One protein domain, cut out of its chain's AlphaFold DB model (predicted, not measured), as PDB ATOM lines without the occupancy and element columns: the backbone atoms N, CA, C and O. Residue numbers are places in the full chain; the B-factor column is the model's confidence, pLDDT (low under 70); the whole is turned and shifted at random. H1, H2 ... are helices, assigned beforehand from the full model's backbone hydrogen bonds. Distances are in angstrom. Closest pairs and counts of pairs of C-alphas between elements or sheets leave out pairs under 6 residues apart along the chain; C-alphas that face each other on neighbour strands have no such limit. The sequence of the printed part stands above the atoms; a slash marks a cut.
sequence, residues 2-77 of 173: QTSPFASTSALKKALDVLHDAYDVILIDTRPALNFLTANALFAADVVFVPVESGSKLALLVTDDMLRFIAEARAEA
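This is residues 2 to 77 of the 173 residues of the protein "AAA domain-containing protein" of Burkholderia sp. WP9 (UniProt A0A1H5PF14). Three helices are joined by wide loops in a flat model: short H2 sits between H1, which packs on it at a steep angle, and the last residues of long H3, which meet H2 nearly at a right angle. The rest of H3 reaches away from H2, and residues 18 to 25 and 53 to 58 stick out; the two C-alphas farthest apart are those of Asp 21, in the link from H1 to H2, and Lys 57, the first residue of H3. The printed part has 76 residues with three named helices in the order H1, H2, H3 and no named strand; its class is all helix, though just 35 residues, under half, are in named elements. It is only just loose, close to compact, with a radius of gyration of the C-alphas of 13.8 A, and its C-alphas span 42 by 34 by 18 A.

H1, residues 10 to 17, touches H2, residues 36 to 44, with 11 pairs of C-alphas within 8 A. The closest C-alphas of the two are those of Lys 13 and Ala 44, 4.4 A apart. Their lines stand at a steep tilt of 48 degrees, and they run the same way. H2 also touches H3, residues 57 to 74, and H3 does so with residues 70 to 74 alone. The closest C-alphas of H2 and H3 are those of Phe 43 and Arg 74, 5.7 A apart, and their lines are about perpendicular, at 74 degrees. H1 and H3 are apart. In H1, H2 and H3 every O i to N i+4 pair is within hydrogen-bond range.

Residues 2 to 9 come before H1, which runs from Ser 10, with its C-alpha at (-19.078, 1.566, -17.457), to Asp 17 and is 10.6 A long from first to last C-alpha. H2 runs from Phe 36, with its C-alpha at (-16.572, -9.101, -17.868), to Ala 44 and is 12.2 A long. H3, the longest helix with 18 residues, runs from Lys 57 to Arg 74, whose C-alpha is at (-19.349, -0.334, -8.389), and is 26.6 A long.

The two C-alphas farthest apart are those of Asp 21 and Lys 57, at 42.2 A. The printed part has no cut. The link from H1 to H2, residues 18 to 35, and the link from H2 to H3, residues 45 to 56, are both long. Without the residues that stand free, 18 to 25 and 53 to 58, the body has 62 residues and spans 32 by 32 by 17 A. The mean pLDDT of the printed part is 75.9, and residues 2 to 9, 33 to 34 and 73 to 77 are under 70.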
ATOM      1  N   GLN A   2      -2.207  -7.477 -10.943       29.77
ATOM      2  CA  GLN A   2      -3.521  -8.052 -11.257       29.77
ATOM      3  C   GLN A   2      -4.461  -6.887 -11.569       29.77
ATOM      4  O   GLN A   2      -4.864  -6.153 -10.672       29.77
ATOM      5  N   THR A   3      -4.746  -6.654 -12.848       44.47
ATOM      6  CA  THR A   3      -5.798  -5.720 -13.246       44.47
ATOM      7  C   THR A   3      -7.118  -6.318 -12.787       44.47
ATOM      8  O   THR A   3      -7.509  -7.379 -13.278       44.47
ATOM      9  N   SER A   4      -7.764  -5.670 -11.822       50.06
ATOM     10  CA  SER A   4      -9.113  -6.008 -11.382       50.06
ATOM     11  C   SER A   4     -10.031  -6.238 -12.601       50.06
ATOM     12  O   SER A   4      -9.962  -5.455 -13.558       50.06
ATOM     13  N   PRO A   5     -10.884  -7.284 -12.609       53.41
ATOM     14  CA  PRO A   5     -11.821  -7.549 -13.707       53.41
ATOM     15  C   PRO A   5     -12.827  -6.403 -13.935       53.41
ATOM     16  O   PRO A   5     -13.542  -6.413 -14.935       53.41
ATOM     17  N   PHE A   6     -12.851  -5.411 -13.038       57.84
ATOM     18  CA  PHE A   6     -13.789  -4.292 -13.004       57.84
ATOM     19  C   PHE A   6     -13.271  -2.987 -13.595       57.84
ATOM     20  O   PHE A   6     -13.958  -1.977 -13.550       57.84
ATOM     21  N   ALA A   7     -12.069  -2.975 -14.157       52.38
ATOM     22  CA  ALA A   7     -11.413  -1.750 -14.597       52.38
ATOM     23  C   ALA A   7     -12.119  -1.033 -15.790       52.38
ATOM     24  O   ALA A   7     -11.595  -0.096 -16.375       52.38
ATOM     25  N   SER A   8     -13.312  -1.466 -16.193       57.41
ATOM     26  CA  SER A   8     -14.066  -0.930 -17.332       57.41
ATOM     27  C   SER A   8     -15.525  -1.363 -17.322       57.41
ATOM     28  O   SER A   8     -16.075  -1.843 -18.316       57.41
ATOM     29  N   THR A   9     -16.152  -1.229 -16.166       65.62
ATOM     30  CA  THR A   9     -17.536  -1.636 -15.940       65.62
ATOM     31  C   THR A   9     -18.569  -0.673 -16.537       65.62
ATOM     32  O   THR A   9     -19.742  -1.024 -16.621       65.62
ATOM     33  N   SER A  10     -18.158   0.503 -17.029       70.25
ATOM     34  CA  SER A  10     -19.078   1.566 -17.457       70.25
ATOM     35  C   SER A  10     -19.534   1.544 -18.920       70.25
ATOM     36  O   SER A  10     -20.372   2.363 -19.301       70.25
ATOM     37  N   ALA A  11     -19.042   0.624 -19.758       75.69
ATOM     38  CA  ALA A  11     -19.393   0.614 -21.183       75.69
ATOM     39  C   ALA A  11     -20.881   0.308 -21.421       75.69
ATOM     40  O   ALA A  11     -21.539   1.007 -22.193       75.69
ATOM     41  N   LEU A  12     -21.421  -0.696 -20.723       83.31
ATOM     42  CA  LEU A  12     -22.834  -1.052 -20.843       83.31
ATOM     43  C   LEU A  12     -23.743   0.055 -20.303       83.31
ATOM     44  O   LEU A  12     -24.714   0.402 -20.964       83.31
ATOM     45  N   LYS A  13     -23.403   0.658 -19.155       84.38
ATOM     46  CA  LYS A  13     -24.195   1.750 -18.571       84.38
ATOM     47  C   LYS A  13     -24.353   2.913 -19.553       84.38
ATOM     48  O   LYS A  13     -25.475   3.304 -19.837       84.38
ATOM     49  N   LYS A  14     -23.257   3.352 -20.184       83.50
ATOM     50  CA  LYS A  14     -23.286   4.418 -21.202       83.50
ATOM     51  C   LYS A  14     -24.168   4.080 -22.405       83.50
ATOM     52  O   LYS A  14     -24.829   4.962 -22.938       83.50
ATOM     53  N   ALA A  15     -24.163   2.822 -22.850       85.06
ATOM     54  CA  ALA A  15     -25.020   2.382 -23.948       85.06
ATOM     55  C   ALA A  15     -26.507   2.353 -23.547       85.06
ATOM     56  O   ALA A  15     -27.362   2.689 -24.362       85.06
ATOM     57  N   LEU A  16     -26.809   1.980 -22.299       88.94
ATOM     58  CA  LEU A  16     -28.173   1.947 -21.768       88.94
ATOM     59  C   LEU A  16     -28.724   3.340 -21.443       88.94
ATOM     60  O   LEU A  16     -29.921   3.548 -21.606       88.94
ATOM     61  N   ASP A  17     -27.880   4.298 -21.050       86.06
ATOM     62  CA  ASP A  17     -28.311   5.668 -20.734       86.06
ATOM     63  C   ASP A  17     -28.994   6.350 -21.937       86.06
ATOM     64  O   ASP A  17     -29.932   7.120 -21.763       86.06
ATOM     65  N   VAL A  18     -28.591   6.010 -23.169       90.56
ATOM     66  CA  VAL A  18     -29.226   6.512 -24.405       90.56
ATOM     67  C   VAL A  18     -30.617   5.900 -24.638       90.56
ATOM     68  O   VAL A  18     -31.426   6.454 -25.378       90.56
ATOM     69  N   LEU A  19     -30.912   4.752 -24.024       89.06
ATOM     70  CA  LEU A  19     -32.156   3.999 -24.210       89.06
ATOM     71  C   LEU A  19     -33.195   4.266 -23.114       89.06
ATOM     72  O   LEU A  19     -34.289   3.704 -23.180       89.06
ATOM     73  N   HIS A  20     -32.878   5.117 -22.136       82.38
ATOM     74  CA  HIS A  20     -33.728   5.355 -20.968       82.38
ATOM     75  C   HIS A  20     -35.094   5.970 -21.327       82.38
ATOM     76  O   HIS A  20     -36.075   5.729 -20.632       82.38
ATOM     77  N   ASP A  21     -35.183   6.716 -22.432       87.81
ATOM     78  CA  ASP A  21     -36.448   7.300 -22.907       87.81
ATOM     79  C   ASP A  21     -37.300   6.312 -23.723       87.81
ATOM     80  O   ASP A  21     -38.486   6.543 -23.950       87.81
ATOM     81  N   ALA A  22     -36.699   5.221 -24.206       93.88
ATOM     82  CA  ALA A  22     -37.364   4.257 -25.080       93.88
ATOM     83  C   ALA A  22     -37.977   3.071 -24.320       93.88
ATOM     84  O   ALA A  22     -38.847   2.387 -24.863       93.88
ATOM     85  N   TYR A  23     -37.517   2.806 -23.095       92.56
ATOM     86  CA  TYR A  23     -37.923   1.649 -22.306       92.56
ATOM     87  C   TYR A  23     -38.152   2.027 -20.847       92.56
ATOM     88  O   TYR A  23     -37.262   2.570 -20.202       92.56
ATOM     89  N   ASP A  24     -39.299   1.626 -20.299       92.56
ATOM     90  CA  ASP A  24     -39.578   1.761 -18.864       92.56
ATOM     91  C   ASP A  24     -38.713   0.810 -18.019       92.56
ATOM     92  O   ASP A  24     -38.378   1.100 -16.874       92.56
ATOM     93  N   VAL A  25     -38.380  -0.364 -18.576       92.62
ATOM     94  CA  VAL A  25     -37.606  -1.418 -17.907       92.62
ATOM     95  C   VAL A  25     -36.686  -2.113 -18.908       92.62
ATOM     96  O   VAL A  25     -37.120  -2.534 -19.981       92.62
ATOM     97  N   ILE A  26     -35.425  -2.309 -18.517       91.12
ATOM     98  CA  ILE A  26     -34.424  -3.064 -19.280       91.12
ATOM     99  C   ILE A  26     -33.999  -4.281 -18.453       91.12
ATOM    100  O   ILE A  26     -33.453  -4.143 -17.361       91.12
ATOM    101  N   LEU A  27     -34.247  -5.486 -18.973       92.25
ATOM    102  CA  LEU A  27     -33.835  -6.739 -18.335       92.25
ATOM    103  C   LEU A  27     -32.490  -7.204 -18.895       92.25
ATOM    104  O   LEU A  27     -32.343  -7.388 -20.104       92.25
ATOM    105  N   ILE A  28     -31.524  -7.431 -18.007       89.44
ATOM    106  CA  ILE A  28     -30.181  -7.897 -18.360       89.44
ATOM    107  C   ILE A  28     -30.014  -9.326 -17.836       89.44
ATOM    108  O   ILE A  28     -29.853  -9.536 -16.638       89.44
ATOM    109  N   ASP A  29     -30.055 -10.306 -18.738       89.00
ATOM    110  CA  ASP A  29     -29.836 -11.720 -18.418       89.00
ATOM    111  C   ASP A  29     -28.431 -12.149 -18.861       89.00
ATOM    112  O   ASP A  29     -28.130 -12.268 -20.053       89.00
ATOM    113  N   THR A  30     -27.544 -12.357 -17.892       82.06
ATOM    114  CA  THR A  30     -26.201 -12.895 -18.125       82.06
ATOM    115  C   THR A  30     -26.045 -14.224 -17.408       82.06
ATOM    116  O   THR A  30     -26.517 -14.395 -16.287       82.06
ATOM    117  N   ARG A  31     -25.295 -15.155 -18.013       75.81
ATOM    118  CA  ARG A  31     -24.891 -16.391 -17.325       75.81
ATOM    119  C   ARG A  31     -24.214 -16.046 -15.985       75.81
ATOM    120  O   ARG A  31     -23.454 -15.079 -15.961       75.81
ATOM    121  N   PRO A  32     -24.402 -16.846 -14.918       70.62
ATOM    122  CA  PRO A  32     -23.805 -16.608 -13.601       70.62
ATOM    123  C   PRO A  32     -22.301 -16.916 -13.621       70.62
ATOM    124  O   PRO A  32     -21.830 -17.916 -13.088       70.62
ATOM    125  N   ALA A  33     -21.538 -16.079 -14.314       68.38
ATOM    126  CA  ALA A  33     -20.100 -16.195 -14.476       68.38
ATOM    127  C   ALA A  33     -19.439 -14.927 -13.935       68.38
ATOM    128  O   ALA A  33     -19.892 -13.831 -14.237       68.38
ATOM    129  N   LEU A  34     -18.339 -15.048 -13.194       66.31
ATOM    130  CA  LEU A  34     -17.546 -13.914 -12.685       66.31
ATOM    131  C   LEU A  34     -16.680 -13.294 -13.800       66.31
ATOM    132  O   LEU A  34     -15.468 -13.145 -13.672       66.31
ATOM    133  N   ASN A  35     -17.292 -13.020 -14.951       70.06
ATOM    134  CA  ASN A  35     -16.629 -12.518 -16.146       70.06
ATOM    135  C   ASN A  35     -17.018 -11.058 -16.434       70.06
ATOM    136  O   ASN A  35     -17.844 -10.452 -15.753       70.06
ATOM    137  N   PHE A  36     -16.411 -10.501 -17.481       71.25
ATOM    138  CA  PHE A  36     -16.572  -9.101 -17.868       71.25
ATOM    139  C   PHE A  36     -18.021  -8.692 -18.191       71.25
ATOM    140  O   PHE A  36     -18.417  -7.565 -17.893       71.25
ATOM    141  N   LEU A  37     -18.815  -9.596 -18.780       77.56
ATOM    142  CA  LEU A  37     -20.214  -9.325 -19.128       77.56
ATOM    143  C   LEU A  37     -21.061  -9.161 -17.870       77.56
ATOM    144  O   LEU A  37     -21.787  -8.181 -17.749       77.56
ATOM    145  N   THR A  38     -20.911 -10.076 -16.916       80.44
ATOM    146  CA  THR A  38     -21.617 -10.015 -15.633       80.44
ATOM    147  C   THR A  38     -21.186  -8.796 -14.825       80.44
ATOM    148  O   THR A  38     -22.025  -8.118 -14.250       80.44
ATOM    149  N   ALA A  39     -19.895  -8.452 -14.831       77.56
ATOM    150  CA  ALA A  39     -19.400  -7.243 -14.173       77.56
ATOM    151  C   ALA A  39     -20.015  -5.953 -14.755       77.56
ATOM    152  O   ALA A  39     -20.452  -5.088 -13.999       77.56
ATOM    153  N   ASN A  40     -20.103  -5.833 -16.087       80.50
ATOM    154  CA  ASN A  40     -20.757  -4.691 -16.744       80.50
ATOM    155  C   ASN A  40     -22.269  -4.670 -16.497       80.50
ATOM    156  O   ASN A  40     -22.830  -3.603 -16.269       80.50
ATOM    157  N   ALA A  41     -22.923  -5.835 -16.526       85.38
ATOM    158  CA  ALA A  41     -24.342  -5.972 -16.207       85.38
ATOM    159  C   ALA A  41     -24.643  -5.490 -14.785       85.38
ATOM    160  O   ALA A  41     -25.532  -4.668 -14.596       85.38
ATOM    161  N   LEU A  42     -23.862  -5.933 -13.797       80.88
ATOM    162  CA  LEU A  42     -24.036  -5.544 -12.396       80.88
ATOM    163  C   LEU A  42     -23.744  -4.062 -12.142       80.88
ATOM    164  O   LEU A  42     -24.396  -3.456 -11.292       80.88
ATOM    165  N   PHE A  43     -22.781  -3.482 -12.860       80.12
ATOM    166  CA  PHE A  43     -22.510  -2.048 -12.791       80.12
ATOM    167  C   PHE A  43     -23.627  -1.217 -13.419       80.12
ATOM    168  O   PHE A  43     -24.008  -0.187 -12.870       80.12
ATOM    169  N   ALA A  44     -24.154  -1.660 -14.562       84.38
ATOM    170  CA  ALA A  44     -25.202  -0.945 -15.271       84.38
ATOM    171  C   ALA A  44     -26.587  -1.089 -14.618       84.38
ATOM    172  O   ALA A  44     -27.425  -0.209 -14.798       84.38
ATOM    173  N   ALA A  45     -26.823  -2.181 -13.887       86.81
ATOM    174  CA  ALA A  45     -28.106  -2.489 -13.271       86.81
ATOM    175  C   ALA A  45     -28.415  -1.584 -12.071       86.81
ATOM    176  O   ALA A  45     -27.591  -1.412 -11.174       86.81
ATOM    177  N   ASP A  46     -29.645  -1.084 -11.998       85.38
ATOM    178  CA  ASP A  46     -30.161  -0.389 -10.811       85.38
ATOM    179  C   ASP A  46     -30.642  -1.380  -9.740       85.38
ATOM    180  O   ASP A  46     -30.490  -1.147  -8.542       85.38
ATOM    181  N   VAL A  47     -31.172  -2.529 -10.175       85.88
ATOM    182  CA  VAL A  47     -31.659  -3.619  -9.321       85.88
ATOM    183  C   VAL A  47     -31.100  -4.948  -9.828       85.88
ATOM    184  O   VAL A  47     -31.102  -5.210 -11.028       85.88
ATOM    185  N   VAL A  48     -30.642  -5.804  -8.910       84.50
ATOM    186  CA  VAL A  48     -30.097  -7.133  -9.223       84.50
ATOM    187  C   VAL A  48     -30.958  -8.200  -8.560       84.50
ATOM    188  O   VAL A  48     -31.141  -8.189  -7.344       84.50
ATOM    189  N   PHE A  49     -31.459  -9.143  -9.356       84.06
ATOM    190  CA  PHE A  49     -32.191 -10.305  -8.861       84.06
ATOM    191  C   PHE A  49     -31.268 -11.518  -8.791       84.06
ATOM    192  O   PHE A  49     -30.747 -11.967  -9.810       84.06
ATOM    193  N   VAL A  50     -31.091 -12.063  -7.587       77.00
ATOM    194  CA  VAL A  50     -30.333 -13.298  -7.360       77.00
ATOM    195  C   VAL A  50     -31.250 -14.308  -6.673       77.00
ATOM    196  O   VAL A  50     -31.673 -14.062  -5.543       77.00
ATOM    197  N   PRO A  51     -31.596 -15.430  -7.325       76.12
ATOM    198  CA  PRO A  51     -32.317 -16.502  -6.657       76.12
ATOM    199  C   PRO A  51     -31.383 -17.193  -5.654       76.12
ATOM    200  O   PRO A  51     -30.289 -17.627  -6.016       76.12
ATOM    201  N   VAL A  52     -31.819 -17.303  -4.399       76.00
ATOM    202  CA  VAL A  52     -31.059 -17.946  -3.316       76.00
ATOM    203  C   VAL A  52     -31.843 -19.150  -2.800       76.00
ATOM    204  O   VAL A  52     -33.046 -19.058  -2.559       76.00
ATOM    205  N   GLU A  53     -31.169 -20.288  -2.634       78.19
ATOM    206  CA  GLU A  53     -31.768 -21.487  -2.043       78.19
ATOM    207  C   GLU A  53     -31.923 -21.326  -0.522       78.19
ATOM    208  O   GLU A  53     -30.971 -20.998   0.190       78.19
ATOM    209  N   SER A  54     -33.122 -21.591   0.001       78.88
ATOM    210  CA  SER A  54     -33.386 -21.556   1.441       78.88
ATOM    211  C   SER A  54     -32.896 -22.829   2.137       78.88
ATOM    212  O   SER A  54     -33.223 -23.930   1.704       78.88
ATOM    213  N   GLY A  55     -32.199 -22.689   3.271       74.38
ATOM    214  CA  GLY A  55     -31.843 -23.816   4.149       74.38
ATOM    215  C   GLY A  55     -30.444 -24.405   3.942       74.38
ATOM    216  O   GLY A  55     -30.057 -25.314   4.672       74.38
ATOM    217  N   SER A  56     -29.654 -23.864   3.010       76.88
ATOM    218  CA  SER A  56     -28.261 -24.261   2.794       76.88
ATOM    219  C   SER A  56     -27.287 -23.203   3.312       76.88
ATOM    220  O   SER A  56     -27.350 -22.034   2.933       76.88
ATOM    221  N   LYS A  57     -26.317 -23.614   4.140       75.44
ATOM    222  CA  LYS A  57     -25.228 -22.732   4.605       75.44
ATOM    223  C   LYS A  57     -24.349 -22.238   3.445       75.44
ATOM    224  O   LYS A  57     -23.759 -21.166   3.535       75.44
ATOM    225  N   LEU A  58     -24.289 -23.002   2.353       75.56
ATOM    226  CA  LEU A  58     -23.549 -22.634   1.144       75.56
ATOM    227  C   LEU A  58     -24.222 -21.478   0.396       75.56
ATOM    228  O   LEU A  58     -23.522 -20.643  -0.164       75.56
ATOM    229  N   ALA A  59     -25.554 -21.387   0.432       75.25
ATOM    230  CA  ALA A  59     -26.285 -20.308  -0.227       75.25
ATOM    231  C   ALA A  59     -25.956 -18.937   0.391       75.25
ATOM    232  O   ALA A  59     -25.753 -17.966  -0.334       75.25
ATOM    233  N   LEU A  60     -25.808 -18.874   1.720       75.50
ATOM    234  CA  LEU A  60     -25.369 -17.667   2.431       75.50
ATOM    235  C   LEU A  60     -23.944 -17.252   2.042       75.50
ATOM    236  O   LEU A  60     -23.710 -16.091   1.725       75.50
ATOM    237  N   LEU A  61     -23.011 -18.209   1.999       75.88
ATOM    238  CA  LEU A  61     -21.618 -17.946   1.625       75.88
ATOM    239  C   LEU A  61     -21.496 -17.417   0.187       75.88
ATOM    240  O   LEU A  61     -20.791 -16.443  -0.061       75.88
ATOM    241  N   VAL A  62     -22.213 -18.033  -0.756       71.62
ATOM    242  CA  VAL A  62     -22.229 -17.588  -2.158       71.62
ATOM    243  C   VAL A  62     -22.867 -16.201  -2.285       71.62
ATOM    244  O   VAL A  62     -22.410 -15.392  -3.089       71.62
ATOM    245  N   THR A  63     -23.884 -15.896  -1.476       78.12
ATOM    246  CA  THR A  63     -24.520 -14.570  -1.468       78.12
ATOM    247  C   THR A  63     -23.540 -13.484  -1.014       78.12
ATOM    248  O   THR A  63     -23.453 -12.447  -1.670       78.12
ATOM    249  N   ASP A  64     -22.746 -13.729   0.032       77.56
ATOM    250  CA  ASP A  64     -21.707 -12.795   0.496       77.56
ATOM    251  C   ASP A  64     -20.632 -12.539  -0.572       77.56
ATOM    252  O   ASP A  64     -20.251 -11.390  -0.815       77.56
ATOM    253  N   ASP A  65     -20.175 -13.589  -1.261       74.94
ATOM    254  CA  ASP A  65     -19.216 -13.453  -2.360       74.94
ATOM    255  C   ASP A  65     -19.792 -12.626  -3.523       74.94
ATOM    256  O   ASP A  65     -19.088 -11.792  -4.100       74.94
ATOM    257  N   MET A  66     -21.079 -12.803  -3.844       75.31
ATOM    258  CA  MET A  66     -21.758 -11.996  -4.861       75.31
ATOM    259  C   MET A  66     -21.923 -10.536  -4.432       75.31
ATOM    260  O   MET A  66     -21.691  -9.639  -5.240       75.31
ATOM    261  N   LEU A  67     -22.281 -10.276  -3.173       76.88
ATOM    262  CA  LEU A  67     -22.391  -8.917  -2.640       76.88
ATOM    263  C   LEU A  67     -21.043  -8.192  -2.678       76.88
ATOM    264  O   LEU A  67     -20.980  -7.032  -3.094       76.88
ATOM    265  N   ARG A  68     -19.952  -8.886  -2.327       74.81
ATOM    266  CA  ARG A  68     -18.591  -8.349  -2.452       74.81
ATOM    267  C   ARG A  68     -18.242  -8.040  -3.908       74.81
ATOM    268  O   ARG A  68     -17.754  -6.952  -4.193       74.81
ATOM    269  N   PHE A  69     -18.565  -8.943  -4.835       72.38
ATOM    270  CA  PHE A  69     -18.352  -8.730  -6.269       72.38
ATOM    271  C   PHE A  69     -19.118  -7.505  -6.799       72.38
ATOM    272  O   PHE A  69     -18.577  -6.733  -7.588       72.38
ATOM    273  N   ILE A  70     -20.356  -7.283  -6.343       72.06
ATOM    274  CA  ILE A  70     -21.156  -6.099  -6.701       72.06
ATOM    275  C   ILE A  70     -20.520  -4.818  -6.150       72.06
ATOM    276  O   ILE A  70     -20.443  -3.817  -6.865       72.06
ATOM    277  N   ALA A  71     -20.057  -4.838  -4.898       72.56
ATOM    278  CA  ALA A  71     -19.400  -3.689  -4.279       72.56
ATOM    279  C   ALA A  71     -18.106  -3.310  -5.019       72.56
ATOM    280  O   ALA A  71     -17.865  -2.134  -5.284       72.56
ATOM    281  N   GLU A  72     -17.315  -4.307  -5.417       70.75
ATOM    282  CA  GLU A  72     -16.097  -4.114  -6.207       70.75
ATOM    283  C   GLU A  72     -16.396  -3.622  -7.629       70.75
ATOM    284  O   GLU A  72     -15.711  -2.726  -8.118       70.75
ATOM    285  N   ALA A  73     -17.448  -4.139  -8.279       67.50
ATOM    286  CA  ALA A  73     -17.862  -3.687  -9.608       67.50
ATOM    287  C   ALA A  73     -18.259  -2.206  -9.634       67.50
ATOM    288  O   ALA A  73     -18.007  -1.527 -10.629       67.50
ATOM    289  N   ARG A  74     -18.879  -1.719  -8.549       66.25
ATOM    290  CA  ARG A  74     -19.349  -0.334  -8.389       66.25
ATOM    291  C   ARG A  74     -18.267   0.643  -7.928       66.25
ATOM    292  O   ARG A  74     -18.469   1.850  -8.035       66.25
ATOM    293  N   ALA A  75     -17.135   0.156  -7.427       62.47
ATOM    294  CA  ALA A  75     -16.027   0.994  -6.988       62.47
ATOM    295  C   ALA A  75     -15.130   1.389  -8.180       62.47
ATOM    296  O   ALA A  75     -14.123   0.742  -8.461       62.47
ATOM    297  N   GLU A  76     -15.474   2.468  -8.890       59.25
ATOM    298  CA  GLU A  76     -14.585   3.069  -9.896       59.25
ATOM    299  C   GLU A  76     -13.633   4.090  -9.241       59.25
ATOM    300  O   GLU A  76     -14.044   5.148  -8.772       59.25
ATOM    301  N   ALA A  77     -12.331   3.807  -9.278       50.22
ATOM    302  CA  ALA A  77     -11.293   4.834  -9.261       50.22
ATOM    303  C   ALA A  77     -10.169   4.393 -10.202       50.22
ATOM    304  O   ALA A  77      -9.457   3.427  -9.929       50.22
TER     305      ALA A  77